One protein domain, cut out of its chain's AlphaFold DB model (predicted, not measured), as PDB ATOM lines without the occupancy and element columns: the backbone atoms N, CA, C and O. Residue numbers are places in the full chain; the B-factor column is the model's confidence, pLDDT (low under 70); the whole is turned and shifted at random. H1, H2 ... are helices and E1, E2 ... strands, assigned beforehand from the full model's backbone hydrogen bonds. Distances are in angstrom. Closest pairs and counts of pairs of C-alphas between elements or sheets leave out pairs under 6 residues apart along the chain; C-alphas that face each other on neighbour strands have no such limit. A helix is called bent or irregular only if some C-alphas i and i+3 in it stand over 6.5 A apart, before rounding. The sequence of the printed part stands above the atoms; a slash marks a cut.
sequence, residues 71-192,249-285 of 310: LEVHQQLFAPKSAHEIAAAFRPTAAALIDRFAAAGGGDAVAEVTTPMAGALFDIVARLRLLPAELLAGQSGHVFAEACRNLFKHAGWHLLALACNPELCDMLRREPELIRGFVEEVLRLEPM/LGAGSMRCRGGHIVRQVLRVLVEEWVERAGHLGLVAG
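This is residues 71 to 192 and 249 to 285 of the 310 residues of an uncharacterized protein of Mycobacterium sp. E3198 (UniProt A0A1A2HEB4). Four helical pieces, H2b, H3, H5 and H8, make a tilted bundle, with H8 near the middle of the whole. H6 and H7 cross H8 on its side away from H3, while H1 and H4 sit at one end of the long axis and the short strands E1 and E2 at the other. You have 159 printed residues, with eight named helices and two named strands in the order H1, H2, E1, H3, H4, H5, H6, H7, H8, E2; the class is mostly helix, and each strand pairs with no named strand. The whole is compact, with a radius of gyration of the C-alphas of 15.7 A and spans of 47 by 33 by 27 A.

Start at H1, residues 71 to 77, and go on to H2, residues 80 to 103. By its hydrogen bonds H2 was assigned as one helix, but it is bent: C-alphas 89 and 92 are 6.9 A apart, and its arms, H2a to residue 89 and H2b from residue 92, stand at a steep tilt of 45 degrees. H1 is close to H2a but not clearly touching, the closest C-alphas being those of Gln 76 and Ser 82, 6.9 A apart. After E1, residues 106 to 108, look at H3, residues 109 to 127. H3 touches H2b at a shallow tilt of 17 degrees, opposite ways, closest at the C-alphas of Leu 97 and Val 113, 5.8 A apart. H4, residues 133 to 137, is close to H5, residues 139 to 164, but not clearly touching; their closest C-alphas, Leu 135 and Gly 141, are 6.0 A apart. H5 touches H3, opposite ways, at a tilt of 38 degrees that is only just steep, closest at the C-alphas of Ala 118 and Cys 148, 4.9 A apart. Next come H6, residues 166 to 174, and H7, residues 176 to 189. Past the cut, find the hub, H8, residues 259 to 276, which with H2b, H3 and H5 forms a bundle, a group of helices packed together. With residues 260 to 268 alone H8 touches H2a, at a shallow tilt of 32 degrees, the same way, closest at the C-alphas of Ala 83 and Ile 261, 4.5 A apart. With residues 271 to 275 alone it touches H6, about perpendicular at 76 degrees, closest at the C-alphas of Cys 169 and Val 274, 5.4 A apart. With residues 263 to 271 alone it touches H7, at a steep tilt of 60 degrees, closest at the C-alphas of Arg 180 and Arg 267, 6.3 A apart. In E2, residues 280 to 282, the C-alpha of Gly 281 is 4.4 A from that of Ala 163 in H5, the closest pair of the two. H1 and H8 are apart. Every O i to N i+4 pair is within hydrogen-bond range in H1, H2a, H2b, H4, H6 and H8; the counts are 11 of 15 in H3, 19 of 22 in H5 and 8 of 10 in H7.

Find C-alpha 71 at (7.821, -38.867, 3.052), where H1 begins. H2a is 14.5 A long from first to last C-alpha, H2b 16.2 A and H3 25.8 A. H3 is irregular, but only just: C-alphas 111 and 114 are 6.6 A apart. From C-alpha 139 at (0.076, -41.740, -10.445) the longest helix, H5, runs 38.5 A. H7 is 20.3 A long and H8 25.7 A. E2 ends at C-alpha 282, at (14.608, -15.125, -33.507).

The two C-alphas farthest apart, those of Glu 72 and Gly 285, are 50.2 A apart. Residues 193 to 248 are not printed, and C-alphas 192 and 249 are 7.9 A apart across that cut, which lies in the link from H7 to H8. Of the links that are printed whole, each is tight. The mean pLDDT of the printed part is 94.3, and no printed residue is under 70.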
ATOM      1  N   LEU A  71       7.070 -40.047   2.625       82.06
ATOM      2  CA  LEU A  71       7.821 -38.867   3.052       82.06
ATOM      3  C   LEU A  71       9.322 -38.981   2.764       82.06
ATOM      4  O   LEU A  71       9.912 -38.013   2.286       82.06
ATOM      5  N   GLU A  72       9.924 -40.139   3.030       85.69
ATOM      6  CA  GLU A  72      11.357 -40.375   2.817       85.69
ATOM      7  C   GLU A  72      11.727 -40.246   1.334       85.69
ATOM      8  O   GLU A  72      12.633 -39.490   0.978       85.69
ATOM      9  N   VAL A  73      10.947 -40.880   0.456       85.94
ATOM     10  CA  VAL A  73      11.120 -40.798  -1.002       85.94
ATOM     11  C   VAL A  73      10.982 -39.351  -1.485       85.94
ATOM     12  O   VAL A  73      11.808 -38.862  -2.258       85.94
ATOM     13  N   HIS A  74       9.974 -38.625  -0.997       84.81
ATOM     14  CA  HIS A  74       9.799 -37.209  -1.322       84.81
ATOM     15  C   HIS A  74      10.973 -36.344  -0.839       84.81
ATOM     16  O   HIS A  74      11.413 -35.449  -1.564       84.81
ATOM     17  N   GLN A  75      11.473 -36.576   0.376       87.31
ATOM     18  CA  GLN A  75      12.625 -35.855   0.920       87.31
ATOM     19  C   GLN A  75      13.888 -36.137   0.109       87.31
ATOM     20  O   GLN A  75      14.632 -35.203  -0.182       87.31
ATOM     21  N   GLN A  76      14.098 -37.388  -0.304       90.12
ATOM     22  CA  GLN A  76      15.225 -37.780  -1.138       90.12
ATOM     23  C   GLN A  76      15.151 -37.136  -2.525       90.12
ATOM     24  O   GLN A  76      16.092 -36.450  -2.915       90.12
ATOM     25  N   LEU A  77      14.049 -37.298  -3.266       91.38
ATOM     26  CA  LEU A  77      13.918 -36.776  -4.633       91.38
ATOM     27  C   LEU A  77      14.129 -35.257  -4.698       91.38
ATOM     28  O   LEU A  77      14.826 -34.756  -5.579       91.38
ATOM     29  N   PHE A  78      13.534 -34.520  -3.758       92.81
ATOM     30  CA  PHE A  78      13.524 -33.056  -3.769       92.81
ATOM     31  C   PHE A  78      14.638 -32.414  -2.927       92.81
ATOM     32  O   PHE A  78      14.665 -31.190  -2.767       92.81
ATOM     33  N   ALA A  79      15.579 -33.210  -2.410       94.31
ATOM     34  CA  ALA A  79      16.739 -32.694  -1.697       94.31
ATOM     35  C   ALA A  79      17.642 -31.847  -2.618       94.31
ATOM     36  O   ALA A  79      17.820 -32.174  -3.796       94.31
ATOM     37  N   PRO A  80      18.323 -30.816  -2.078       96.50
ATOM     38  CA  PRO A  80      19.327 -30.065  -2.828       96.50
ATOM     39  C   PRO A  80      20.413 -30.955  -3.441       96.50
ATOM     40  O   PRO A  80      20.846 -30.693  -4.558       96.50
ATOM     41  N   LYS A  81      20.838 -32.014  -2.739       96.50
ATOM     42  CA  LYS A  81      21.838 -32.972  -3.234       96.50
ATOM     43  C   LYS A  81      21.361 -33.662  -4.518       96.50
ATOM     44  O   LYS A  81      22.040 -33.571  -5.536       96.50
ATOM     45  N   SER A  82      20.168 -34.249  -4.490       97.00
ATOM     46  CA  SER A  82      19.569 -34.934  -5.639       97.00
ATOM     47  C   SER A  82      19.381 -33.994  -6.827       97.00
ATOM     48  O   SER A  82      19.637 -34.378  -7.960       97.00
ATOM     49  N   ALA A  83      19.028 -32.726  -6.588       97.69
ATOM     50  CA  ALA A  83      18.945 -31.732  -7.658       97.69
ATOM     51  C   ALA A  83      20.291 -31.490  -8.372       97.69
ATOM     52  O   ALA A  83      20.303 -31.304  -9.587       97.69
ATOM     53  N   HIS A  84      21.418 -31.512  -7.649       97.69
ATOM     54  CA  HIS A  84      22.748 -31.412  -8.265       97.69
ATOM     55  C   HIS A  84      23.109 -32.680  -9.047       97.69
ATOM     56  O   HIS A  84      23.632 -32.573 -10.155       97.69
ATOM     57  N   GLU A  85      22.806 -33.865  -8.510       98.00
ATOM     58  CA  GLU A  85      23.043 -35.150  -9.189       98.00
ATOM     59  C   GLU A  85      22.225 -35.264 -10.482       98.00
ATOM     60  O   GLU A  85      22.766 -35.607 -11.534       98.00
ATOM     61  N   ILE A  86      20.943 -34.884 -10.430       98.25
ATOM     62  CA  ILE A  86      20.059 -34.802 -11.597       98.25
ATOM     63  C   ILE A  86      20.647 -33.855 -12.644       98.25
ATOM     64  O   ILE A  86      20.737 -34.219 -13.813       98.25
ATOM     65  N   ALA A  87      21.071 -32.653 -12.250       98.31
ATOM     66  CA  ALA A  87      21.609 -31.671 -13.187       98.31
ATOM     67  C   ALA A  87      22.937 -32.114 -13.819       98.31
ATOM     68  O   ALA A  87      23.142 -31.919 -15.017       98.31
ATOM     69  N   ALA A  88      23.811 -32.768 -13.048       98.38
ATOM     70  CA  ALA A  88      25.039 -33.362 -13.570       98.38
ATOM     71  C   ALA A  88      24.740 -34.459 -14.606       98.38
ATOM     72  O   ALA A  88      25.350 -34.473 -15.674       98.38
ATOM     73  N   ALA A  89      23.764 -35.331 -14.332       98.44
ATOM     74  CA  ALA A  89      23.324 -36.368 -15.266       98.44
ATOM     75  C   ALA A  89      22.562 -35.810 -16.485       98.44
ATOM     76  O   ALA A  89      22.544 -36.442 -17.540       98.44
ATOM     77  N   PHE A  90      21.939 -34.637 -16.350       98.62
ATOM     78  CA  PHE A  90      21.180 -33.962 -17.405       98.62
ATOM     79  C   PHE A  90      22.064 -33.245 -18.423       98.62
ATOM     80  O   PHE A  90      21.745 -33.243 -19.614       98.62
ATOM     81  N   ARG A  91      23.194 -32.679 -17.979       98.69
ATOM     82  CA  ARG A  91      24.086 -31.861 -18.813       98.69
ATOM     83  C   ARG A  91      24.469 -32.503 -20.155       98.69
ATOM     84  O   ARG A  91      24.306 -31.820 -21.163       98.69
ATOM     85  N   PRO A  92      24.905 -33.777 -20.239       98.56
ATOM     86  CA  PRO A  92      25.284 -34.368 -21.523       98.56
ATOM     87  C   PRO A  92      24.123 -34.428 -22.522       98.56
ATOM     88  O   PRO A  92      24.314 -34.185 -23.710       98.56
ATOM     89  N   THR A  93      22.906 -34.717 -22.047       98.19
ATOM     90  CA  THR A  93      21.718 -34.741 -22.907       98.19
ATOM     91  C   THR A  93      21.344 -33.338 -23.371       98.19
ATOM     92  O   THR A  93      21.009 -33.163 -24.541       98.19
ATOM     93  N   ALA A  94      21.438 -32.343 -22.483       98.56
ATOM     94  CA  ALA A  94      21.196 -30.949 -22.831       98.56
ATOM     95  C   ALA A  94      22.181 -30.452 -23.896       98.56
ATOM     96  O   ALA A  94      21.744 -29.976 -24.941       98.56
ATOM     97  N   ALA A  95      23.484 -30.652 -23.673       98.81
ATOM     98  CA  ALA A  95      24.537 -30.306 -24.623       98.81
ATOM     99  C   ALA A  95      24.287 -30.946 -25.996       98.81
ATOM    100  O   ALA A  95      24.226 -30.246 -26.998       98.81
ATOM    101  N   ALA A  96      24.019 -32.257 -26.037       98.69
ATOM    102  CA  ALA A  96      23.810 -32.974 -27.293       98.69
ATOM    103  C   ALA A  96      22.557 -32.518 -28.063       98.69
ATOM    104  O   ALA A  96      22.558 -32.541 -29.293       98.69
ATOM    105  N   LEU A  97      21.470 -32.156 -27.370       98.62
ATOM    106  CA  LEU A  97      20.276 -31.588 -28.009       98.62
ATOM    107  C   LEU A  97      20.581 -30.216 -28.618       98.62
ATOM    108  O   LEU A  97      20.229 -29.971 -29.769       98.62
ATOM    109  N   ILE A  98      21.275 -29.361 -27.867       98.75
ATOM    110  CA  ILE A  98      21.622 -28.001 -28.293       98.75
ATOM    111  C   ILE A  98      22.643 -28.024 -29.437       98.75
ATOM    112  O   ILE A  98      22.468 -27.291 -30.402       98.75
ATOM    113  N   ASP A  99      23.655 -28.894 -29.389       98.69
ATOM    114  CA  ASP A  99      24.641 -29.049 -30.467       98.69
ATOM    115  C   ASP A  99      23.974 -29.474 -31.779       98.69
ATOM    116  O   ASP A  99      24.270 -28.915 -32.832       98.69
ATOM    117  N   ARG A 100      23.039 -30.437 -31.729       98.56
ATOM    118  CA  ARG A 100      22.283 -30.849 -32.925       98.56
ATOM    119  C   ARG A 100      21.444 -29.705 -33.484       98.56
ATOM    120  O   ARG A 100      21.443 -29.502 -34.693       98.56
ATOM    121  N   PHE A 101      20.763 -28.968 -32.609       98.56
ATOM    122  CA  PHE A 101      19.950 -27.818 -32.989       98.56
ATOM    123  C   PHE A 101      20.792 -26.704 -33.632       98.56
ATOM    124  O   PHE A 101      20.452 -26.190 -34.694       98.56
ATOM    125  N   ALA A 102      21.939 -26.375 -33.033       98.06
ATOM    126  CA  ALA A 102      22.863 -25.376 -33.559       98.06
ATOM    127  C   ALA A 102      23.505 -25.815 -34.884       98.06
ATOM    128  O   ALA A 102      23.576 -25.022 -35.820       98.06
ATOM    129  N   ALA A 103      23.910 -27.083 -35.011       97.81
ATOM    130  CA  ALA A 103      24.484 -27.626 -36.245       97.81
ATOM    131  C   ALA A 103      23.494 -27.627 -37.426       97.81
ATOM    132  O   ALA A 103      23.920 -27.559 -38.577       97.81
ATOM    133  N   ALA A 104      22.188 -27.675 -37.149       97.56
ATOM    134  CA  ALA A 104      21.137 -27.526 -38.155       97.56
ATOM    135  C   ALA A 104      20.907 -26.063 -38.595       97.56
ATOM    136  O   ALA A 104      20.154 -25.820 -39.535       97.56
ATOM    137  N   GLY A 105      21.564 -25.089 -37.951       96.75
ATOM    138  CA  GLY A 105      21.382 -23.658 -38.209       96.75
ATOM    139  C   GLY A 105      20.162 -23.046 -37.515       96.75
ATOM    140  O   GLY A 105      19.773 -21.928 -37.856       96.75
ATOM    141  N   GLY A 106      19.564 -23.757 -36.553       96.75
ATOM    142  CA  GLY A 106      18.309 -23.397 -35.898       96.75
ATOM    143  C   GLY A 106      17.144 -24.306 -36.302       96.75
ATOM    144  O   GLY A 106      17.341 -25.380 -36.864       96.75
ATOM    145  N   GLY A 107      15.927 -23.886 -35.972       97.44
ATOM    146  CA  GLY A 107      14.710 -24.697 -36.035       97.44
ATOM    147  C   GLY A 107      13.690 -24.232 -34.996       97.44
ATOM    148  O   GLY A 107      13.774 -23.104 -34.510       97.44
ATOM    149  N   ASP A 108      12.754 -25.095 -34.605       97.69
ATOM    150  CA  ASP A 108      11.851 -24.816 -33.481       97.69
ATOM    151  C   ASP A 108      12.461 -25.319 -32.166       97.69
ATOM    152  O   ASP A 108      12.403 -26.504 -31.831       97.69
ATOM    153  N   ALA A 109      13.012 -24.400 -31.372       97.81
ATOM    154  CA  ALA A 109      13.665 -24.735 -30.111       97.81
ATOM    155  C   ALA A 109      12.708 -25.367 -29.080       97.81
ATOM    156  O   ALA A 109      13.158 -26.116 -28.209       97.81
ATOM    157  N   VAL A 110      11.393 -25.121 -29.162       95.75
ATOM    158  CA  VAL A 110      10.427 -25.790 -28.275       95.75
ATOM    159  C   VAL A 110      10.306 -27.264 -28.644       95.75
ATOM    160  O   VAL A 110      10.413 -28.130 -27.771       95.75
ATOM    161  N   ALA A 111      10.093 -27.567 -29.924       96.94
ATOM    162  CA  ALA A 111       9.910 -28.936 -30.395       96.94
ATOM    163  C   ALA A 111      11.210 -29.754 -30.347       96.94
ATOM    164  O   ALA A 111      11.185 -30.934 -29.996       96.94
ATOM    165  N   GLU A 112      12.344 -29.134 -30.670       98.19
ATOM    166  CA  GLU A 112      13.607 -29.838 -30.914       98.19
ATOM    167  C   GLU A 112      14.556 -29.837 -29.709       98.19
ATOM    168  O   GLU A 112      15.402 -30.726 -29.596       98.19
ATOM    169  N   VAL A 113      14.405 -28.883 -28.781       98.25
ATOM    170  CA  VAL A 113      15.286 -28.753 -27.609       98.25
ATOM    171  C   VAL A 113      14.519 -28.960 -26.310       98.25
ATOM    172  O   VAL A 113      14.789 -29.929 -25.599       98.25
ATOM    173  N   THR A 114      13.553 -28.102 -25.976       97.25
ATOM    174  CA  THR A 114      12.947 -28.148 -24.635       97.25
ATOM    175  C   THR A 114      11.996 -29.336 -24.458       97.25
ATOM    176  O   THR A 114      12.052 -30.017 -23.434       97.25
ATOM    177  N   THR A 115      11.176 -29.671 -25.457       96.56
ATOM    178  CA  THR A 115      10.245 -30.811 -25.373       96.56
ATOM    179  C   THR A 115      10.970 -32.148 -25.136       96.56
ATOM    180  O   THR A 115      10.605 -32.851 -24.187       96.56
ATOM    181  N   PRO A 116      12.040 -32.504 -25.880       98.06
ATOM    182  CA  PRO A 116      12.808 -33.723 -25.617       98.06
ATOM    183  C   PRO A 116      13.496 -33.742 -24.243       98.06
ATOM    184  O   PRO A 116      13.639 -34.809 -23.640       98.06
ATOM    185  N   MET A 117      13.891 -32.581 -23.708       98.25
ATOM    186  CA  MET A 117      14.504 -32.499 -22.378       98.25
ATOM    187  C   MET A 117      13.551 -32.926 -21.251       98.25
ATOM    188  O   MET A 117      14.017 -33.447 -20.236       98.25
ATOM    189  N   ALA A 118      12.232 -32.773 -21.426       96.56
ATOM    190  CA  ALA A 118      11.253 -33.238 -20.443       96.56
ATOM    191  C   ALA A 118      11.303 -34.758 -20.247       96.56
ATOM    192  O   ALA A 118      11.320 -35.227 -19.108       96.56
ATOM    193  N   GLY A 119      11.383 -35.516 -21.346       96.12
ATOM    194  CA  GLY A 119      11.563 -36.968 -21.297       96.12
ATOM    195  C   GLY A 119      12.920 -37.350 -20.703       96.12
ATOM    196  O   GLY A 119      12.989 -38.179 -19.799       96.12
ATOM    197  N   ALA A 120      13.989 -36.657 -21.109       97.06
ATOM    198  CA  ALA A 120      15.329 -36.905 -20.579       97.06
ATOM    199  C   ALA A 120      15.412 -36.726 -19.055       97.06
ATOM    200  O   ALA A 120      16.035 -37.538 -18.370       97.06
ATOM    201  N   LEU A 121      14.777 -35.683 -18.509       97.25
ATOM    202  CA  LEU A 121      14.737 -35.446 -17.067       97.25
ATOM    203  C   LEU A 121      13.991 -36.562 -16.325       97.25
ATOM    204  O   LEU A 121      14.462 -37.018 -15.280       97.25
ATOM    205  N   PHE A 122      12.868 -37.026 -16.879       95.56
ATOM    206  CA  PHE A 122      12.124 -38.159 -16.333       95.56
ATOM    207  C   PHE A 122      12.992 -39.427 -16.279       95.56
ATOM    208  O   PHE A 122      13.137 -40.042 -15.218       95.56
ATOM    209  N   ASP A 123      13.658 -39.752 -17.387       95.12
ATOM    210  CA  ASP A 123      14.527 -40.924 -17.498       95.12
ATOM    211  C   ASP A 123      15.740 -40.850 -16.563       95.12
ATOM    212  O   ASP A 123      16.216 -41.868 -16.062       95.12
ATOM    213  N   ILE A 124      16.275 -39.655 -16.305       95.94
ATOM    214  CA  ILE A 124      17.367 -39.457 -15.342       95.94
ATOM    215  C   ILE A 124      16.909 -39.797 -13.931       95.94
ATOM    216  O   ILE A 124      17.601 -40.537 -13.237       95.94
ATOM    217  N   VAL A 125      15.744 -39.306 -13.510       92.44
ATOM    218  CA  VAL A 125      15.205 -39.612 -12.177       92.44
ATOM    219  C   VAL A 125      14.950 -41.108 -12.011       92.44
ATOM    220  O   VAL A 125      15.284 -41.667 -10.963       92.44
ATOM    221  N   ALA A 126      14.450 -41.772 -13.057       91.00
ATOM    222  CA  ALA A 126      14.302 -43.223 -13.078       91.00
ATOM    223  C   ALA A 126      15.657 -43.949 -12.975       91.00
ATOM    224  O   ALA A 126      15.825 -44.838 -12.140       91.00
ATOM    225  N   ARG A 127      16.662 -43.542 -13.765       93.69
ATOM    226  CA  ARG A 127      18.011 -44.144 -13.756       93.69
ATOM    227  C   ARG A 127      18.748 -43.953 -12.435       93.69
ATOM    228  O   ARG A 127      19.413 -44.879 -11.978       93.69
ATOM    229  N   LEU A 128      18.609 -42.784 -11.813       93.31
ATOM    230  CA  LEU A 128      19.177 -42.482 -10.497       93.31
ATOM    231  C   LEU A 128      18.408 -43.157  -9.350       93.31
ATOM    232  O   LEU A 128      18.830 -43.055  -8.201       93.31
ATOM    233  N   ARG A 129      17.300 -43.858  -9.645       91.06
ATOM    234  CA  ARG A 129      16.451 -44.560  -8.667       91.06
ATOM    235  C   ARG A 129      15.989 -43.651  -7.523       91.06
ATOM    236  O   ARG A 129      15.878 -44.084  -6.381       91.06
ATOM    237  N   LEU A 130      15.717 -42.384  -7.840       89.19
ATOM    238  CA  LEU A 130      15.220 -41.400  -6.870       89.19
ATOM    239  C   LEU A 130      13.720 -41.562  -6.589       89.19
ATOM    240  O   LEU A 130      13.194 -40.963  -5.654       89.19
ATOM    241  N   LEU A 131      13.038 -42.370  -7.401       85.56
ATOM    242  CA  LEU A 131      11.681 -42.845  -7.176       85.56
ATOM    243  C   LEU A 131      11.650 -44.372  -7.381       85.56
ATOM    244  O   LEU A 131      12.231 -44.852  -8.357       85.56
ATOM    245  N   PRO A 132      10.964 -45.133  -6.507       86.81
ATOM    246  CA  PRO A 132      10.675 -46.549  -6.728       86.81
ATOM    247  C   PRO A 132       9.965 -46.785  -8.066       86.81
ATOM    248  O   PRO A 132       9.142 -45.968  -8.491       86.81
ATOM    249  N   ALA A 133      10.250 -47.917  -8.712       87.31
ATOM    250  CA  ALA A 133       9.692 -48.253 -10.022       87.31
ATOM    251  C   ALA A 133       8.156 -48.328  -9.995       87.31
ATOM    252  O   ALA A 133       7.495 -47.911 -10.942       87.31
ATOM    253  N   GLU A 134       7.583 -48.781  -8.883       87.38
ATOM    254  CA  GLU A 134       6.140 -48.895  -8.669       87.38
ATOM    255  C   GLU A 134       5.474 -47.514  -8.604       87.38
ATOM    256  O   GLU A 134       4.404 -47.307  -9.176       87.38
ATOM    257  N   LEU A 135       6.127 -46.539  -7.956       86.88
ATOM    258  CA  LEU A 135       5.642 -45.156  -7.905       86.88
ATOM    259  C   LEU A 135       5.815 -44.453  -9.258       86.88
ATOM    260  O   LEU A 135       4.931 -43.697  -9.662       86.88
ATOM    261  N   LEU A 136       6.909 -44.730  -9.976       86.50
ATOM    262  CA  LEU A 136       7.139 -44.234 -11.337       86.50
ATOM    263  C   LEU A 136       6.134 -44.789 -12.352       86.50
ATOM    264  O   LEU A 136       5.742 -44.072 -13.266       86.50
ATOM    265  N   ALA A 137       5.700 -46.038 -12.198       87.62
ATOM    266  CA  ALA A 137       4.677 -46.635 -13.056       87.62
ATOM    267  C   ALA A 137       3.251 -46.161 -12.711       87.62
ATOM    268  O   ALA A 137       2.332 -46.332 -13.511       87.62
ATOM    269  N   GLY A 138       3.054 -45.587 -11.519       88.50
ATOM    270  CA  GLY A 138       1.759 -45.137 -11.016       88.50
ATOM    271  C   GLY A 138       1.482 -43.639 -11.193       88.50
ATOM    272  O   GLY A 138       2.120 -42.921 -11.964       88.50
ATOM    273  N   GLN A 139       0.512 -43.143 -10.417       87.88
ATOM    274  CA  GLN A 139       0.076 -41.740 -10.445       87.88
ATOM    275  C   GLN A 139       1.219 -40.755 -10.147       87.88
ATOM    276  O   GLN A 139       1.276 -39.681 -10.742       87.88
ATOM    277  N   SER A 140       2.149 -41.122  -9.262       86.31
ATOM    278  CA  SER A 140       3.301 -40.289  -8.901       86.31
ATOM    279  C   SER A 140       4.229 -40.054 -10.096       86.31
ATOM    280  O   SER A 140       4.662 -38.924 -10.317       86.31
ATOM    281  N   GLY A 141       4.481 -41.082 -10.911       89.75
ATOM    282  CA  GLY A 141       5.218 -40.947 -12.164       89.75
ATOM    283  C   GLY A 141       4.494 -40.082 -13.187       89.75
ATOM    284  O   GLY A 141       5.120 -39.218 -13.792       89.75
ATOM    285  N   HIS A 142       3.171 -40.222 -13.323       91.25
ATOM    286  CA  HIS A 142       2.389 -39.337 -14.192       91.25
ATOM    287  C   HIS A 142       2.501 -37.863 -13.765       91.25
ATOM    288  O   HIS A 142       2.830 -37.006 -14.584       91.25
ATOM    289  N   VAL A 143       2.315 -37.569 -12.472       89.94
ATOM    290  CA  VAL A 143       2.472 -36.211 -11.917       89.94
ATOM    291  C   VAL A 143       3.893 -35.687 -12.131       89.94
ATOM    292  O   VAL A 143       4.080 -34.524 -12.485       89.94
ATOM    293  N   PHE A 144       4.906 -36.535 -11.952       91.38
ATOM    294  CA  PHE A 144       6.294 -36.147 -12.177       91.38
ATOM    295  C   PHE A 144       6.597 -35.873 -13.661       91.38
ATOM    296  O   PHE A 144       7.282 -34.901 -13.978       91.38
ATOM    297  N   ALA A 145       6.042 -36.664 -14.582       93.75
ATOM    298  CA  ALA A 145       6.160 -36.438 -16.021       93.75
ATOM    299  C   ALA A 145       5.474 -35.131 -16.461       93.75
ATOM    300  O   ALA A 145       6.035 -34.386 -17.266       93.75
ATOM    301  N   GLU A 146       4.295 -34.815 -15.912       92.19
ATOM    302  CA  GLU A 146       3.636 -33.510 -16.102       92.19
ATOM    303  C   GLU A 146       4.499 -32.360 -15.563       92.19
ATOM    304  O   GLU A 146       4.669 -31.339 -16.228       92.19
ATOM    305  N   ALA A 147       5.118 -32.533 -14.390       92.12
ATOM    306  CA  ALA A 147       6.021 -31.533 -13.822       92.12
ATOM    307  C   ALA A 147       7.254 -31.289 -14.711       92.12
ATOM    308  O   ALA A 147       7.635 -30.136 -14.920       92.12
ATOM    309  N   CYS A 148       7.842 -32.348 -15.281       95.25
ATOM    310  CA  CYS A 148       8.934 -32.230 -16.252       95.25
ATOM    311  C   CYS A 148       8.480 -31.466 -17.504       95.25
ATOM    312  O   CYS A 148       9.168 -30.548 -17.950       95.25
ATOM    313  N   ARG A 149       7.295 -31.781 -18.043       93.38
ATOM    314  CA  ARG A 149       6.734 -31.063 -19.198       93.38
ATOM    315  C   ARG A 149       6.496 -29.586 -18.908       93.38
ATOM    316  O   ARG A 149       6.889 -28.753 -19.716       93.38
ATOM    317  N   ASN A 150       5.921 -29.240 -17.759       90.50
ATOM    318  CA  ASN A 150       5.683 -27.843 -17.389       90.50
ATOM    319  C   ASN A 150       6.990 -27.056 -17.203       90.50
ATOM    320  O   ASN A 150       7.083 -25.913 -17.651       90.50
ATOM    321  N   LEU A 151       8.020 -27.680 -16.619       95.06
ATOM    322  CA  LEU A 151       9.356 -27.088 -16.515       95.06
ATOM    323  C   LEU A 151       9.927 -26.729 -17.894       95.06
ATOM    324  O   LEU A 151      10.390 -25.607 -18.092       95.06
ATOM    325  N   PHE A 152       9.888 -27.647 -18.859       95.56
ATOM    326  CA  PHE A 152      10.508 -27.393 -20.161       95.56
ATOM    327  C   PHE A 152       9.632 -26.618 -21.149       95.56
ATOM    328  O   PHE A 152      10.162 -25.913 -22.003       95.56
ATOM    329  N   LYS A 153       8.309 -26.623 -20.971       89.88
ATOM    330  CA  LYS A 153       7.429 -25.610 -21.574       89.88
ATOM    331  C   LYS A 153       7.844 -24.202 -21.141       89.88
ATOM    332  O   LYS A 153       7.970 -23.311 -21.974       89.88
ATOM    333  N   HIS A 154       8.117 -24.014 -19.849       92.44
ATOM    334  CA  HIS A 154       8.608 -22.740 -19.328       92.44
ATOM    335  C   HIS A 154      10.017 -22.399 -19.825       92.44
ATOM    336  O   HIS A 154      10.300 -21.235 -20.084       92.44
ATOM    337  N   ALA A 155      10.905 -23.385 -19.968       96.38
ATOM    338  CA  ALA A 155      12.276 -23.170 -20.430       96.38
ATOM    339  C   ALA A 155      12.369 -22.436 -21.784       96.38
ATOM    340  O   ALA A 155      13.359 -21.754 -22.040       96.38
ATOM    341  N   GLY A 156      11.323 -22.507 -22.619       95.25
ATOM    342  CA  GLY A 156      11.219 -21.702 -23.836       95.25
ATOM    343  C   GLY A 156      11.334 -20.191 -23.584       95.25
ATOM    344  O   GLY A 156      11.924 -19.494 -24.402       95.25
ATOM    345  N   TRP A 157      10.864 -19.680 -22.440       95.38
ATOM    346  CA  TRP A 157      11.002 -18.263 -22.075       95.38
ATOM    347  C   TRP A 157      12.455 -17.855 -21.819       95.38
ATOM    348  O   TRP A 157      12.861 -16.759 -22.204       95.38
ATOM    349  N   HIS A 158      13.266 -18.745 -21.232       97.44
ATOM    350  CA  HIS A 158      14.705 -18.509 -21.076       97.44
ATOM    351  C   HIS A 158      15.390 -18.428 -22.437       97.44
ATOM    352  O   HIS A 158      16.167 -17.507 -22.675       97.44
ATOM    353  N   LEU A 159      15.071 -19.360 -23.338       97.88
ATOM    354  CA  LEU A 159      15.642 -19.376 -24.685       97.88
ATOM    355  C   LEU A 159      15.202 -18.164 -25.510       97.88
ATOM    356  O   LEU A 159      16.025 -17.585 -26.209       97.88
ATOM    357  N   LEU A 160      13.943 -17.738 -25.387       96.19
ATOM    358  CA  LEU A 160      13.436 -16.524 -26.023       96.19
ATOM    359  C   LEU A 160      14.206 -15.284 -25.551       96.19
ATOM    360  O   LEU A 160      14.654 -14.502 -26.381       96.19
ATOM    361  N   ALA A 161      14.401 -15.117 -24.239       96.00
ATOM    362  CA  ALA A 161      15.137 -13.973 -23.697       96.00
ATOM    363  C   ALA A 161      16.581 -13.903 -24.236       96.00
ATOM    364  O   ALA A 161      17.052 -12.824 -24.597       96.00
ATOM    365  N   LEU A 162      17.253 -15.052 -24.357       97.50
ATOM    366  CA  LEU A 162      18.591 -15.164 -24.952       97.50
ATOM    367  C   LEU A 162      18.573 -14.896 -26.468       97.50
ATOM    368  O   LEU A 162      19.396 -14.147 -26.990       97.50
ATOM    369  N   ALA A 163      17.600 -15.452 -27.193       95.88
ATOM    370  CA  ALA A 163      17.457 -15.260 -28.635       95.88
ATOM    371  C   ALA A 163      17.131 -13.804 -29.014       95.88
ATOM    372  O   ALA A 163      17.566 -13.325 -30.063       95.88
ATOM    373  N   CYS A 164      16.417 -13.071 -28.161       93.75
ATOM    374  CA  CYS A 164      16.138 -11.648 -28.361       93.75
ATOM    375  C   CYS A 164      17.358 -10.753 -28.103       93.75
ATOM    376  O   CYS A 164      17.416  -9.654 -28.648       93.75
ATOM    377  N   ASN A 165      18.332 -11.199 -27.302       93.19
ATOM    378  CA  ASN A 165      19.417 -10.348 -26.823       93.19
ATOM    379  C   ASN A 165      20.797 -11.041 -26.942       93.19
ATOM    380  O   ASN A 165      21.198 -11.781 -26.043       93.19
ATOM    381  N   PRO A 166      21.556 -10.801 -28.030       91.94
ATOM    382  CA  PRO A 166      22.878 -11.405 -28.211       91.94
ATOM    383  C   PRO A 166      23.901 -10.896 -27.188       91.94
ATOM    384  O   PRO A 166      24.740 -11.664 -26.725       91.94
ATOM    385  N   GLU A 167      23.805  -9.627 -26.783       94.31
ATOM    386  CA  GLU A 167      24.697  -9.041 -25.778       94.31
ATOM    387  C   GLU A 167      24.520  -9.723 -24.416       94.31
ATOM    388  O   GLU A 167      25.497  -9.939 -23.698       94.31
ATOM    389  N   LEU A 168      23.289 -10.131 -24.088       95.75
ATOM    390  CA  LEU A 168      22.995 -10.941 -22.908       95.75
ATOM    391  C   LEU A 168      23.674 -12.313 -22.982       95.75
ATOM    392  O   LEU A 168      24.268 -12.736 -21.992       95.75
ATOM    393  N   CYS A 169      23.642 -12.993 -24.133       95.88
ATOM    394  CA  CYS A 169      24.386 -14.245 -24.319       95.88
ATOM    395  C   CYS A 169      25.889 -14.044 -24.090       95.88
ATOM    396  O   CYS A 169      26.511 -14.827 -23.375       95.88
ATOM    397  N   ASP A 170      26.470 -12.988 -24.664       95.19
ATOM    398  CA  ASP A 170      27.898 -12.700 -24.525       95.19
ATOM    399  C   ASP A 170      28.287 -12.338 -23.094       95.19
ATOM    400  O   ASP A 170      29.350 -12.747 -22.624       95.19
ATOM    401  N   MET A 171      27.438 -11.584 -22.396       96.81
ATOM    402  CA  MET A 171      27.628 -11.254 -20.988       96.81
ATOM    403  C   MET A 171      27.578 -12.512 -20.119       96.81
ATOM    404  O   MET A 171      28.504 -12.744 -19.354       96.81
ATOM    405  N   LEU A 172      26.560 -13.363 -20.273       97.50
ATOM    406  CA  LEU A 172      26.436 -14.599 -19.492       97.50
ATOM    407  C   LEU A 172      27.551 -15.612 -19.792       97.50
ATOM    408  O   LEU A 172      27.902 -16.396 -18.916       97.50
ATOM    409  N   ARG A 173      28.125 -15.589 -21.002       96.38
ATOM    410  CA  ARG A 173      29.313 -16.385 -21.344       96.38
ATOM    411  C   ARG A 173      30.573 -15.863 -20.646       96.38
ATOM    412  O   ARG A 173      31.390 -16.645 -20.174       96.38
ATOM    413  N   ARG A 174      30.743 -14.536 -20.588       96.81
ATOM    414  CA  ARG A 174      31.892 -13.879 -19.935       96.81
ATOM    415  C   ARG A 174      31.818 -13.922 -18.409       96.81
ATOM    416  O   ARG A 174      32.858 -14.036 -17.769       96.81
ATOM    417  N   GLU A 175      30.610 -13.864 -17.858       96.88
ATOM    418  CA  GLU A 175      30.315 -13.826 -16.420       96.88
ATOM    419  C   GLU A 175      29.297 -14.932 -16.049       96.88
ATOM    420  O   GLU A 175      28.128 -14.644 -15.754       96.88
ATOM    421  N   PRO A 176      29.691 -16.226 -16.077       95.94
ATOM    422  CA  PRO A 176      28.778 -17.352 -15.841       95.94
ATOM    423  C   PRO A 176      28.079 -17.335 -14.475       95.94
ATOM    424  O   PRO A 176      27.008 -17.923 -14.303       95.94
ATOM    425  N   GLU A 177      28.635 -16.646 -13.482       94.50
ATOM    426  CA  GLU A 177      28.020 -16.439 -12.172       94.50
ATOM    427  C   GLU A 177      26.675 -15.694 -12.244       94.50
ATOM    428  O   GLU A 177      25.815 -15.895 -11.377       94.50
ATOM    429  N   LEU A 178      26.445 -14.899 -13.299       96.25
ATOM    430  CA  LEU A 178      25.189 -14.184 -13.535       96.25
ATOM    431  C   LEU A 178      24.056 -15.104 -14.002       96.25
ATOM    432  O   LEU A 178      22.884 -14.755 -13.833       96.25
ATOM    433  N   ILE A 179      24.365 -16.299 -14.520       97.12
ATOM    434  CA  ILE A 179      23.367 -17.242 -15.054       97.12
ATOM    435  C   ILE A 179      22.327 -17.604 -13.995       97.12
ATOM    436  O   ILE A 179      21.136 -17.701 -14.289       97.12
ATOM    437  N   ARG A 180      22.744 -17.756 -12.732       95.06
ATOM    438  CA  ARG A 180      21.797 -18.025 -11.644       95.06
ATOM    439  C   ARG A 180      20.796 -16.882 -11.479       95.06
ATOM    440  O   ARG A 180      19.613 -17.154 -11.313       95.06
ATOM    441  N   GLY A 181      21.263 -15.634 -11.519       95.00
ATOM    442  CA  GLY A 181      20.401 -14.454 -11.441       95.00
ATOM    443  C   GLY A 181      19.447 -14.377 -12.630       95.00
ATOM    444  O   GLY A 181      18.249 -14.202 -12.437       95.00
ATOM    445  N   PHE A 182      19.957 -14.625 -13.837       96.69
ATOM    446  CA  PHE A 182      19.150 -14.696 -15.055       96.69
ATOM    447  C   PHE A 182      18.034 -15.744 -14.969       96.69
ATOM    448  O   PHE A 182      16.888 -15.453 -15.308       96.69
ATOM    449  N   VAL A 183      18.330 -16.948 -14.466       96.69
ATOM    450  CA  VAL A 183      17.320 -18.006 -14.310       96.69
ATOM    451  C   VAL A 183      16.186 -17.575 -13.375       96.69
ATOM    452  O   VAL A 183      15.025 -17.801 -13.721       96.69
ATOM    453  N   GLU A 184      16.495 -16.969 -12.221       95.56
ATOM    454  CA  GLU A 184      15.468 -16.467 -11.291       95.56
ATOM    455  C   GLU A 184      14.683 -15.290 -11.888       95.56
ATOM    456  O   GLU A 184      13.467 -15.223 -11.721       95.56
ATOM    457  N   GLU A 185      15.341 -14.390 -12.618       95.44
ATOM    458  CA  GLU A 185      14.680 -13.235 -13.227       95.44
ATOM    459  C   GLU A 185      13.721 -13.625 -14.344       95.44
ATOM    460  O   GLU A 185      12.605 -13.116 -14.394       95.44
ATOM    461  N   VAL A 186      14.084 -14.589 -15.192       95.75
ATOM    462  CA  VAL A 186      13.131 -15.126 -16.170       95.75
ATOM    463  C   VAL A 186      11.992 -15.854 -15.460       95.75
ATOM    464  O   VAL A 186      10.861 -15.743 -15.902       95.75
ATOM    465  N   LEU A 187      12.222 -16.537 -14.331       94.81
ATOM    466  CA  LEU A 187      11.116 -17.089 -13.538       94.81
ATOM    467  C   LEU A 187      10.214 -15.975 -12.982       94.81
ATOM    468  O   LEU A 187       8.997 -16.152 -12.945       94.81
ATOM    469  N   ARG A 188      10.770 -14.846 -12.523       94.31
ATOM    470  CA  ARG A 188      10.015 -13.679 -12.027       94.31
ATOM    471  C   ARG A 188       9.206 -13.026 -13.146       94.31
ATOM    472  O   ARG A 188       8.028 -12.712 -12.960       94.31
ATOM    473  N   LEU A 189       9.819 -12.838 -14.306       93.19
ATOM    474  CA  LEU A 189       9.141 -12.273 -15.455       93.19
ATOM    475  C   LEU A 189       8.096 -13.262 -15.987       93.19
ATOM    476  O   LEU A 189       6.923 -12.939 -16.149       93.19
ATOM    477  N   GLU A 190       8.447 -14.520 -16.135       91.38
ATOM    478  CA  GLU A 190       7.623 -15.470 -16.854       91.38
ATOM    479  C   GLU A 190       7.121 -16.616 -15.966       91.38
ATOM    480  O   GLU A 190       7.377 -17.760 -16.306       91.38
ATOM    481  N   PRO A 191       6.379 -16.384 -14.857       90.25
ATOM    482  CA  PRO A 191       6.019 -17.452 -13.929       90.25
ATOM    483  C   PRO A 191       5.435 -18.686 -14.608       90.25
ATOM    484  O   PRO A 191       4.472 -18.588 -15.371       90.25
ATOM    485  N   MET A 192       5.974 -19.859 -14.246       85.31
ATOM    486  CA  MET A 192       5.452 -21.163 -14.678       85.31
ATOM    487  C   MET A 192       3.944 -21.246 -14.481       85.31
ATOM    488  O   MET A 192       3.233 -21.696 -15.368       85.31
ATOM    489  N   LEU A 249       7.852 -19.808  -7.789       91.31
ATOM    490  CA  LEU A 249       7.987 -21.158  -7.227       91.31
ATOM    491  C   LEU A 249       7.217 -21.326  -5.906       91.31
ATOM    492  O   LEU A 249       7.551 -22.193  -5.096       91.31
ATOM    493  N   GLY A 250       6.174 -20.519  -5.705       88.81
ATOM    494  CA  GLY A 250       5.274 -20.562  -4.556       88.81
ATOM    495  C   GLY A 250       5.889 -20.051  -3.250       88.81
ATOM    496  O   GLY A 250       7.067 -19.698  -3.172       88.81
ATOM    497  N   ALA A 251       5.068 -20.037  -2.203       86.50
ATOM    498  CA  ALA A 251       5.442 -19.694  -0.832       86.50
ATOM    499  C   ALA A 251       4.677 -20.577   0.172       86.50
ATOM    500  O   ALA A 251       3.738 -21.279  -0.219       86.50
ATOM    501  N   GLY A 252       5.120 -20.575   1.433       82.19
ATOM    502  CA  GLY A 252       4.525 -21.355   2.522       82.19
ATOM    503  C   GLY A 252       4.323 -22.832   2.194       82.19
ATOM    504  O   GLY A 252       5.145 -23.469   1.523       82.19
ATOM    505  N   SER A 253       3.176 -23.357   2.618       78.19
ATOM    506  CA  SER A 253       2.699 -24.718   2.333       78.19
ATOM    507  C   SER A 253       2.618 -25.084   0.842       78.19
ATOM    508  O   SER A 253       2.690 -26.266   0.500       78.19
ATOM    509  N   MET A 254       2.525 -24.094  -0.052       81.25
ATOM    510  CA  MET A 254       2.433 -24.278  -1.506       81.25
ATOM    511  C   MET A 254       3.761 -24.041  -2.232       81.25
ATOM    512  O   MET A 254       3.800 -23.981  -3.464       81.25
ATOM    513  N   ARG A 255       4.869 -23.904  -1.495       86.75
ATOM    514  CA  ARG A 255       6.200 -23.799  -2.090       86.75
ATOM    515  C   ARG A 255       6.504 -25.031  -2.947       86.75
ATOM    516  O   ARG A 255       6.348 -26.174  -2.515       86.75
ATOM    517  N   CYS A 256       7.000 -24.794  -4.158       89.88
ATOM    518  CA  CYS A 256       7.343 -25.844  -5.105       89.88
ATOM    519  C   CYS A 256       8.441 -26.752  -4.535       89.88
ATOM    520  O   CYS A 256       9.588 -26.329  -4.352       89.88
ATOM    521  N   ARG A 257       8.102 -28.027  -4.309       89.50
ATOM    522  CA  ARG A 257       9.057 -29.060  -3.869       89.50
ATOM    523  C   ARG A 257      10.161 -29.284  -4.902       89.50
ATOM    524  O   ARG A 257      11.323 -29.430  -4.543       89.50
ATOM    525  N   GLY A 258       9.818 -29.206  -6.188       92.94
ATOM    526  CA  GLY A 258      10.759 -29.301  -7.307       92.94
ATOM    527  C   GLY A 258      11.670 -28.084  -7.491       92.94
ATOM    528  O   GLY A 258      12.499 -28.091  -8.395       92.94
ATOM    529  N   GLY A 259      11.559 -27.042  -6.657       94.94
ATOM    530  CA  GLY A 259      12.239 -25.765  -6.877       94.94
ATOM    531  C   GLY A 259      13.770 -25.838  -6.926       94.94
ATOM    532  O   GLY A 259      14.388 -24.968  -7.534       94.94
ATOM    533  N   HIS A 260      14.396 -26.849  -6.315       96.38
ATOM    534  CA  HIS A 260      15.835 -27.087  -6.470       96.38
ATOM    535  C   HIS A 260      16.170 -27.706  -7.833       96.38
ATOM    536  O   HIS A 260      17.092 -27.232  -8.491       96.38
ATOM    537  N   ILE A 261      15.398 -28.702  -8.280       97.69
ATOM    538  CA  ILE A 261      15.575 -29.359  -9.585       97.69
ATOM    539  C   ILE A 261      15.383 -28.342 -10.712       97.69
ATOM    540  O   ILE A 261      16.257 -28.208 -11.560       97.69
ATOM    541  N   VAL A 262      14.290 -27.570 -10.660       97.56
ATOM    542  CA  VAL A 262      13.966 -26.510 -11.631       97.56
ATOM    543  C   VAL A 262      15.159 -25.578 -11.843       97.56
ATOM    544  O   VAL A 262      15.626 -25.415 -12.966       97.56
ATOM    545  N   ARG A 263      15.701 -25.012 -10.759       97.31
ATOM    546  CA  ARG A 263      16.831 -24.075 -10.825       97.31
ATOM    547  C   ARG A 263      18.084 -24.707 -11.411       97.31
ATOM    548  O   ARG A 263      18.757 -24.087 -12.223       97.31
ATOM    549  N   GLN A 264      18.412 -25.923 -10.981       98.25
ATOM    550  CA  GLN A 264      19.639 -26.594 -11.401       98.25
ATOM    551  C   GLN A 264      19.592 -26.995 -12.879       98.25
ATOM    552  O   GLN A 264      20.559 -26.777 -13.602       98.25
ATOM    553  N   VAL A 265      18.458 -27.521 -13.337       98.31
ATOM    554  CA  VAL A 265      18.256 -27.943 -14.727       98.31
ATOM    555  C   VAL A 265      18.178 -26.742 -15.671       98.31
ATOM    556  O   VAL A 265      18.815 -26.765 -16.721       98.31
ATOM    557  N   LEU A 266      17.479 -25.665 -15.291       98.56
ATOM    558  CA  LEU A 266      17.454 -24.424 -16.078       98.56
ATOM    559  C   LEU A 266      18.827 -23.754 -16.135       98.56
ATOM    560  O   LEU A 266      19.210 -23.255 -17.186       98.56
ATOM    561  N   ARG A 267      19.593 -23.781 -15.037       98.44
ATOM    562  CA  ARG A 267      20.979 -23.304 -15.043       98.44
ATOM    563  C   ARG A 267      21.811 -24.068 -16.068       98.44
ATOM    564  O   ARG A 267      22.459 -23.435 -16.888       98.44
ATOM    565  N   VAL A 268      21.760 -25.402 -16.045       98.75
ATOM    566  CA  VAL A 268      22.478 -26.237 -17.021       98.75
ATOM    567  C   VAL A 268      22.030 -25.923 -18.446       98.75
ATOM    568  O   VAL A 268      22.876 -25.753 -19.312       98.75
ATOM    569  N   LEU A 269      20.723 -25.798 -18.692       98.75
ATOM    570  CA  LEU A 269      20.206 -25.398 -20.001       98.75
ATOM    571  C   LEU A 269      20.826 -24.078 -20.475       98.75
ATOM    572  O   LEU A 269      21.306 -24.014 -21.600       98.75
ATOM    573  N   VAL A 270      20.817 -23.043 -19.632       98.69
ATOM    574  CA  VAL A 270      21.344 -21.723 -19.999       98.69
ATOM    575  C   VAL A 270      22.854 -21.771 -20.212       98.69
ATOM    576  O   VAL A 270      23.315 -21.243 -21.216       98.69
ATOM    577  N   GLU A 271      23.610 -22.431 -19.328       98.56
ATOM    578  CA  GLU A 271      25.060 -22.635 -19.477       98.56
ATOM    579  C   GLU A 271      25.395 -23.297 -20.820       98.56
ATOM    580  O   GLU A 271      26.208 -22.783 -21.582       98.56
ATOM    581  N   GLU A 272      24.738 -24.411 -21.154       98.69
ATOM    582  CA  GLU A 272      24.989 -25.096 -22.424       98.69
ATOM    583  C   GLU A 272      24.508 -24.267 -23.627       98.69
ATOM    584  O   GLU A 272      25.144 -24.284 -24.680       98.69
ATOM    585  N   TRP A 273      23.412 -23.513 -23.488       98.56
ATOM    586  CA  TRP A 273      22.878 -22.685 -24.566       98.56
ATOM    587  C   TRP A 273      23.801 -21.524 -24.924       98.56
ATOM    588  O   TRP A 273      24.091 -21.325 -26.103       98.56
ATOM    589  N   VAL A 274      24.277 -20.757 -23.938       98.00
ATOM    590  CA  VAL A 274      25.130 -19.588 -24.216       98.00
ATOM    591  C   VAL A 274      26.448 -20.002 -24.865       98.00
ATOM    592  O   VAL A 274      26.923 -19.307 -25.762       98.00
ATOM    593  N   GLU A 275      26.997 -21.162 -24.500       97.12
ATOM    594  CA  GLU A 275      28.220 -21.700 -25.103       97.12
ATOM    595  C   GLU A 275      28.011 -22.211 -26.536       97.12
ATOM    596  O   GLU A 275      28.861 -22.001 -27.398       97.12
ATOM    597  N   ARG A 276      26.878 -22.867 -26.816       97.12
ATOM    598  CA  ARG A 276      26.691 -23.649 -28.059       97.12
ATOM    599  C   ARG A 276      25.803 -22.980 -29.096       97.12
ATOM    600  O   ARG A 276      26.034 -23.117 -30.293       97.12
ATOM    601  N   ALA A 277      24.791 -22.253 -28.644       97.12
ATOM    602  CA  ALA A 277      23.697 -21.740 -29.465       97.12
ATOM    603  C   ALA A 277      23.436 -20.237 -29.266       97.12
ATOM    604  O   ALA A 277      22.490 -19.699 -29.834       97.12
ATOM    605  N   GLY A 278      24.282 -19.521 -28.513       95.88
ATOM    606  CA  GLY A 278      24.111 -18.084 -28.253       95.88
ATOM    607  C   GLY A 278      24.141 -17.187 -29.503       95.88
ATOM    608  O   GLY A 278      23.681 -16.049 -29.449       95.88
ATOM    609  N   HIS A 279      24.651 -17.699 -30.627       95.00
ATOM    610  CA  HIS A 279      24.672 -17.017 -31.925       95.00
ATOM    611  C   HIS A 279      23.344 -17.128 -32.699       95.00
ATOM    612  O   HIS A 279      23.150 -16.409 -33.680       95.00
ATOM    613  N   LEU A 280      22.428 -18.003 -32.276       97.12
ATOM    614  CA  LEU A 280      21.094 -18.102 -32.859       97.12
ATOM    615  C   LEU A 280      20.218 -16.941 -32.364       97.12
ATOM    616  O   LEU A 280      20.357 -16.445 -31.243       97.12
ATOM    617  N   GLY A 281      19.317 -16.485 -33.223       96.19
ATOM    618  CA  GLY A 281      18.363 -15.419 -32.942       96.19
ATOM    619  C   GLY A 281      16.964 -15.788 -33.416       96.19
ATOM    620  O   GLY A 281      16.772 -16.783 -34.114       96.19
ATOM    621  N   LEU A 282      15.979 -14.980 -33.022       95.75
ATOM    622  CA  LEU A 282      14.608 -15.125 -33.507       95.75
ATOM    623  C   LEU A 282      14.541 -15.004 -35.033       95.75
ATOM    624  O   LEU A 282      15.144 -14.102 -35.617       95.75
ATOM    625  N   VAL A 283      13.746 -15.871 -35.664       94.38
ATOM    626  CA  VAL A 283      13.396 -15.716 -37.082       94.38
ATOM    627  C   VAL A 283      12.636 -14.402 -37.287       94.38
ATOM    628  O   VAL A 283      11.745 -14.050 -36.511       94.38
ATOM    629  N   ALA A 284      12.982 -13.670 -38.349       89.00
ATOM    630  CA  ALA A 284      12.365 -12.388 -38.670       89.00
ATOM    631  C   ALA A 284      10.834 -12.502 -38.786       89.00
ATOM    632  O   ALA A 284      10.308 -13.401 -39.440       89.00
ATOM    633  N   GLY A 285      10.118 -11.568 -38.155       84.81
ATOM    634  CA  GLY A 285       8.654 -11.531 -38.157       84.81
ATOM    635  C   GLY A 285       7.976 -12.517 -37.201       84.81
ATOM    636  O   GLY A 285       6.751 -12.488 -37.092       84.81
TER     637      GLY A 285